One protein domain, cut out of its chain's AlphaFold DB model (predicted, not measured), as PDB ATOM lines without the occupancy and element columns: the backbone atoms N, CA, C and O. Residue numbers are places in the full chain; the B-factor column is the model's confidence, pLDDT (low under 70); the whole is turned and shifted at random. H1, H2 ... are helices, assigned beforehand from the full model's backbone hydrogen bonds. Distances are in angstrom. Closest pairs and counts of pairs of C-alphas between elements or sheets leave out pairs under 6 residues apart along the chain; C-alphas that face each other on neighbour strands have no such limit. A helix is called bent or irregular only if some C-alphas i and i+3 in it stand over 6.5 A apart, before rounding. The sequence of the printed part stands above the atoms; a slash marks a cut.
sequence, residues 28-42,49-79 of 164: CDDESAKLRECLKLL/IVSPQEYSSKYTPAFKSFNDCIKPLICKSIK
ATOM      1  N   CYS A  28       6.082  26.738  13.879       83.62
ATOM      2  CA  CYS A  28       4.728  27.015  14.338       83.62
ATOM      3  C   CYS A  28       4.345  26.330  15.656       83.62
ATOM      4  O   CYS A  28       3.476  26.857  16.357       83.62
ATOM      5  N   ASP A  29       4.979  25.219  16.037       83.94
ATOM      6  CA  ASP A  29       4.762  24.574  17.338       83.94
ATOM      7  C   ASP A  29       5.317  25.449  18.472       83.94
ATOM      8  O   ASP A  29       4.633  25.679  19.475       83.94
ATOM      9  N   ASP A  30       6.509  26.019  18.275       86.38
ATOM     10  CA  ASP A  30       7.138  26.940  19.228       86.38
ATOM     11  C   ASP A  30       6.356  28.258  19.341       86.38
ATOM     12  O   ASP A  30       6.102  28.743  20.449       86.38
ATOM     13  N   GLU A  31       5.910  28.830  18.214       88.19
ATOM     14  CA  GLU A  31       5.039  30.013  18.220       88.19
ATOM     15  C   GLU A  31       3.689  29.729  18.895       88.19
ATOM     16  O   GLU A  31       3.191  30.570  19.649       88.19
ATOM     17  N   SER A  32       3.111  28.542  18.691       88.00
ATOM     18  CA  SER A  32       1.868  28.128  19.352       88.00
ATOM     19  C   SER A  32       2.049  27.989  20.864       88.00
ATOM     20  O   SER A  32       1.250  28.526  21.638       88.00
ATOM     21  N   ALA A  33       3.116  27.320  21.307       89.69
ATOM     22  CA  ALA A  33       3.447  27.202  22.724       89.69
ATOM     23  C   ALA A  33       3.667  28.584  23.354       89.69
ATOM     24  O   ALA A  33       3.133  28.875  24.428       89.69
ATOM     25  N   LYS A  34       4.375  29.475  22.653       90.00
ATOM     26  CA  LYS A  34       4.597  30.847  23.107       90.00
ATOM     27  C   LYS A  34       3.298  31.645  23.200       90.00
ATOM     28  O   LYS A  34       3.104  32.331  24.203       90.00
ATOM     29  N   LEU A  35       2.403  31.535  22.216       91.19
ATOM     30  CA  LEU A  35       1.086  32.175  22.259       91.19
ATOM     31  C   LEU A  35       0.301  31.718  23.496       91.19
ATOM     32  O   LEU A  35      -0.214  32.565  24.220       91.19
ATOM     33  N   ARG A  36       0.270  30.413  23.795       91.44
ATOM     34  CA  ARG A  36      -0.405  29.885  24.998       91.44
ATOM     35  C   ARG A  36       0.156  30.464  26.293       91.44
ATOM     36  O   ARG A  36      -0.617  30.797  27.185       91.44
ATOM     37  N   GLU A  37       1.474  30.612  26.399       93.81
ATOM     38  CA  GLU A  37       2.085  31.260  27.565       93.81
ATOM     39  C   GLU A  37       1.715  32.745  27.652       93.81
ATOM     40  O   GLU A  37       1.369  33.226  28.727       93.81
ATOM     41  N   CYS A  38       1.719  33.469  26.530       94.19
ATOM     42  CA  CYS A  38       1.327  34.877  26.511       94.19
ATOM     43  C   CYS A  38      -0.163  35.075  26.831       94.19
ATOM     44  O   CYS A  38      -0.511  36.048  27.494       94.19
ATOM     45  N   LEU A  39      -1.042  34.151  26.428       92.94
ATOM     46  CA  LEU A  39      -2.476  34.199  26.738       92.94
ATOM     47  C   LEU A  39      -2.756  34.206  28.246       92.94
ATOM     48  O   LEU A  39      -3.730  34.822  28.669       92.94
ATOM     49  N   LYS A  40      -1.882  33.606  29.067       94.44
ATOM     50  CA  LYS A  40      -1.997  33.634  30.537       94.44
ATOM     51  C   LYS A  40      -1.844  35.036  31.135       94.44
ATOM     52  O   LYS A  40      -2.180  35.231  32.298       94.44
ATOM     53  N   LEU A  41      -1.315  35.995  30.370       94.56
ATOM     54  CA  LEU A  41      -1.196  37.393  30.789       94.56
ATOM     55  C   LEU A  41      -2.524  38.148  30.666       94.56
ATOM     56  O   LEU A  41      -2.673  39.198  31.287       94.56
ATOM     57  N   LEU A  42      -3.472  37.646  29.867       92.88
ATOM     58  CA  LEU A  42      -4.794  38.249  29.742       92.88
ATOM     59  C   LEU A  42      -5.657  37.931  30.976       92.88
ATOM     60  O   LEU A  42      -5.477  36.886  31.606       92.88
ATOM     61  N   ILE A  49     -17.328  42.025  28.315       91.38
ATOM     62  CA  ILE A  49     -17.595  43.462  28.420       91.38
ATOM     63  C   ILE A  49     -17.441  43.876  29.885       91.38
ATOM     64  O   ILE A  49     -18.174  43.406  30.753       91.38
ATOM     65  N   VAL A  50     -16.494  44.772  30.141       92.81
ATOM     66  CA  VAL A  50     -16.148  45.257  31.480       92.81
ATOM     67  C   VAL A  50     -16.362  46.762  31.595       92.81
ATOM     68  O   VAL A  50     -16.445  47.478  30.595       92.81
ATOM     69  N   SER A  51     -16.449  47.248  32.833       95.50
ATOM     70  CA  SER A  51     -16.569  48.683  33.097       95.50
ATOM     71  C   SER A  51     -15.328  49.451  32.611       95.50
ATOM     72  O   SER A  51     -14.234  48.880  32.577       95.50
ATOM     73  N   PRO A  52     -15.436  50.760  32.311       96.50
ATOM     74  CA  PRO A  52     -14.276  51.575  31.934       96.50
ATOM     75  C   PRO A  52     -13.134  51.536  32.962       96.50
ATOM     76  O   PRO A  52     -11.959  51.509  32.599       96.50
ATOM     77  N   GLN A  53     -13.474  51.493  34.255       96.25
ATOM     78  CA  GLN A  53     -12.489  51.416  35.335       96.25
ATOM     79  C   GLN A  53     -11.750  50.075  35.328       96.25
ATOM     80  O   GLN A  53     -10.524  50.040  35.456       96.25
ATOM     81  N   GLU A  54     -12.473  48.968  35.160       95.06
ATOM     82  CA  GLU A  54     -11.867  47.639  35.069       95.06
ATOM     83  C   GLU A  54     -11.031  47.482  33.796       95.06
ATOM     84  O   GLU A  54      -9.929  46.937  33.853       95.06
ATOM     85  N   TYR A  55     -11.500  48.021  32.670       94.94
ATOM     86  CA  TYR A  55     -10.735  48.025  31.430       94.94
ATOM     87  C   TYR A  55      -9.393  48.743  31.610       94.94
ATOM     88  O   TYR A  55      -8.337  48.161  31.368       94.94
ATOM     89  N   SER A  56      -9.430  49.973  32.128       95.06
ATOM     90  CA  SER A  56      -8.232  50.789  32.348       95.06
ATOM     91  C   SER A  56      -7.246  50.142  33.329       95.06
ATOM     92  O   SER A  56      -6.042  50.112  33.076       95.06
ATOM     93  N   SER A  57      -7.748  49.582  34.435       95.44
ATOM     94  CA  SER A  57      -6.899  49.039  35.505       95.44
ATOM     95  C   SER A  57      -6.390  47.618  35.254       95.44
ATOM     96  O   SER A  57      -5.303  47.288  35.726       95.44
ATOM     97  N   LYS A  58      -7.136  46.773  34.529       94.12
ATOM     98  CA  LYS A  58      -6.777  45.361  34.305       94.12
ATOM     99  C   LYS A  58      -6.473  45.037  32.847       94.12
ATOM    100  O   LYS A  58      -5.450  44.421  32.573       94.12
ATOM    101  N   TYR A  59      -7.338  45.431  31.915       93.69
ATOM    102  CA  TYR A  59      -7.223  45.014  30.512       93.69
ATOM    103  C   TYR A  59      -6.121  45.777  29.776       93.69
ATOM    104  O   TYR A  59      -5.315  45.149  29.095       93.69
ATOM    105  N   THR A  60      -6.022  47.097  29.954       94.00
ATOM    106  CA  THR A  60      -4.964  47.918  29.340       94.00
ATOM    107  C   THR A  60      -3.551  47.408  29.662       94.00
ATOM    108  O   THR A  60      -2.794  47.146  28.722       94.00
ATOM    109  N   PRO A  61      -3.151  47.220  30.940       95.31
ATOM    110  CA  PRO A  61      -1.821  46.699  31.247       95.31
ATOM    111  C   PRO A  61      -1.641  45.244  30.798       95.31
ATOM    112  O   PRO A  61      -0.603  44.926  30.222       95.31
ATOM    113  N   ALA A  62      -2.646  44.382  30.984       93.81
ATOM    114  CA  ALA A  62      -2.574  42.982  30.563       93.81
ATOM    115  C   ALA A  62      -2.364  42.840  29.051       93.81
ATOM    116  O   ALA A  62      -1.532  42.055  28.602       93.81
ATOM    117  N   PHE A  63      -3.072  43.640  28.252       91.94
ATOM    118  CA  PHE A  63      -2.925  43.616  26.806       91.94
ATOM    119  C   PHE A  63      -1.589  44.187  26.339       91.94
ATOM    120  O   PHE A  63      -1.005  43.686  25.377       91.94
ATOM    121  N   LYS A  64      -1.068  45.206  27.029       93.31
ATOM    122  CA  LYS A  64       0.298  45.672  26.790       93.31
ATOM    123  C   LYS A  64       1.296  44.535  27.027       93.31
ATOM    124  O   LYS A  64       2.052  44.208  26.122       93.31
ATOM    125  N   SER A  65       1.223  43.865  28.178       94.31
ATOM    126  CA  SER A  65       2.084  42.716  28.492       94.31
ATOM    127  C   SER A  65       1.924  41.560  27.501       94.31
ATOM    128  O   SER A  65       2.910  40.929  27.130       94.31
ATOM    129  N   PHE A  66       0.703  41.298  27.034       93.31
ATOM    130  CA  PHE A  66       0.426  40.312  25.993       93.31
ATOM    131  C   PHE A  66       1.119  40.664  24.668       93.31
ATOM    132  O   PHE A  66       1.809  39.816  24.102       93.31
ATOM    133  N   ASN A  67       0.993  41.909  24.198       90.69
ATOM    134  CA  ASN A  67       1.654  42.360  22.970       90.69
ATOM    135  C   ASN A  67       3.181  42.352  23.097       90.69
ATOM    136  O   ASN A  67       3.852  41.976  22.144       90.69
ATOM    137  N   ASP A  68       3.720  42.720  24.261       92.81
ATOM    138  CA  ASP A  68       5.162  42.674  24.524       92.81
ATOM    139  C   ASP A  68       5.678  41.220  24.581       92.81
ATOM    140  O   ASP A  68       6.813  40.928  24.201       92.81
ATOM    141  N   CYS A  69       4.843  40.284  25.043       92.69
ATOM    142  CA  CYS A  69       5.171  38.861  25.112       92.69
ATOM    143  C   CYS A  69       5.185  38.191  23.734       92.69
ATOM    144  O   CYS A  69       6.038  37.329  23.471       92.69
ATOM    145  N   ILE A  70       4.237  38.556  22.869       86.56
ATOM    146  CA  ILE A  70       4.129  38.007  21.520       86.56
ATOM    147  C   ILE A  70       5.181  38.668  20.633       86.56
ATOM    148  O   ILE A  70       5.053  39.809  20.195       86.56
ATOM    149  N   LYS A  71       6.240  37.910  20.345       78.00
ATOM    150  CA  LYS A  71       7.237  38.271  19.332       78.00
ATOM    151  C   LYS A  71       6.572  38.392  17.949       78.00
ATOM    152  O   LYS A  71       5.494  37.833  17.747       78.00
ATOM    153  N   PRO A  72       7.207  39.068  16.973       79.81
ATOM    154  CA  PRO A  72       6.757  39.022  15.586       79.81
ATOM    155  C   PRO A  72       6.539  37.574  15.131       79.81
ATOM    156  O   PRO A  72       7.448  36.754  15.234       79.81
ATOM    157  N   LEU A  73       5.320  37.278  14.676       82.69
ATOM    158  CA  LEU A  73       4.884  35.933  14.307       82.69
ATOM    159  C   LEU A  73       5.125  35.680  12.821       82.69
ATOM    160  O   LEU A  73       4.753  36.506  11.977       82.69
ATOM    161  N   ILE A  74       5.701  34.527  12.504       84.44
ATOM    162  CA  ILE A  74       5.958  34.060  11.140       84.44
ATOM    163  C   ILE A  74       4.785  33.191  10.669       84.44
ATOM    164  O   ILE A  74       4.371  33.269   9.506       84.44
ATOM    165  N   CYS A  75       4.193  32.400  11.568       87.25
ATOM    166  CA  CYS A  75       3.135  31.463  11.218       87.25
ATOM    167  C   CYS A  75       1.796  32.167  10.991       87.25
ATOM    168  O   CYS A  75       1.244  32.834  11.866       87.25
ATOM    169  N   LYS A  76       1.227  31.979   9.791       87.44
ATOM    170  CA  LYS A  76      -0.025  32.635   9.372       87.44
ATOM    171  C   LYS A  76      -1.206  32.316  10.292       87.44
ATOM    172  O   LYS A  76      -2.002  33.209  10.563       87.44
ATOM    173  N   SER A  77      -1.322  31.074  10.762       84.69
ATOM    174  CA  SER A  77      -2.388  30.643  11.677       84.69
ATOM    175  C   SER A  77      -2.293  31.355  13.030       84.69
ATOM    176  O   SER A  77      -3.271  31.949  13.477       84.69
ATOM    177  N   ILE A  78      -1.099  31.380  13.630       87.81
ATOM    178  CA  ILE A  78      -0.839  32.039  14.921       87.81
ATOM    179  C   ILE A  78      -1.021  33.556  14.803       87.81
ATOM    180  O   ILE A  78      -1.625  34.190  15.673       87.81
ATOM    181  N   LYS A  79      -0.564  34.144  13.690       89.62
ATOM    182  CA  LYS A  79      -0.804  35.555  13.375       89.62
ATOM    183  C   LYS A  79      -2.296  35.856  13.299       89.62
ATOM    184  O   LYS A  79      -2.750  36.785  13.958       89.62
TER     185      LYS A  79
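AT A GLANCE: This is residues 28 to 42 and 49 to 79 of the 164 residues of an uncharacterized protein of Caenorhabditis remanei (UniProt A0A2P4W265). Two helices running opposite ways, H2 and H1, are set lengthwise in a loose rod and overlap near their last residues, while short H3 folds back beside H1; residues 51 to 57 stick out at the far end of H2. The printed part has 46 residues with three named helices, H1, H2, H3 in chain order, and no named strand: all helix. The radius of gyration of the C-alphas is 12.5 A and the spans are 36 by 15 by 15 A.

IN THESE COORDINATES: H2, residues 52 to 69, is 24.2 A long, from C-alpha 52 at (-14.276, 51.575, 31.934). It has a kink of 36 degrees near residue 59 and is only just irregular, with C-alphas 57 and 60 6.6 A apart. H1, residues 28 to 39, is 16.0 A long, from C-alpha 28 at (4.728, 27.015, 14.338). H3 is residues 76 to 79.

HOW THE PARTS SIT: H2, with residues 66 to 69 alone, only just touches residues 38 to 39 of H1, with 3 pairs of C-alphas within 8 A; the closest, Cys 38 and Phe 66, are 5.5 A apart. Their tilt is shallow, 27 degrees, opposite ways. H1 touches H3, closest at the C-alphas of Ser 32 and Ile 78, 6.5 A. H2 and H3 are apart. Each O i to N i+4 pair is within hydrogen-bond range in H1, 12 of 14 in H2; H3 is too short for such a pair.

THE WHOLE: The C-alphas farthest apart, of Asp 29 and Gln 53, are 36.6 A apart. Residues 43 to 48 are not printed, in the link across the cut from H1 to H2; C-alphas 42 and 49 are 13.9 A apart. The link from H2 to H3 is short. No printed residue is under 70 in pLDDT.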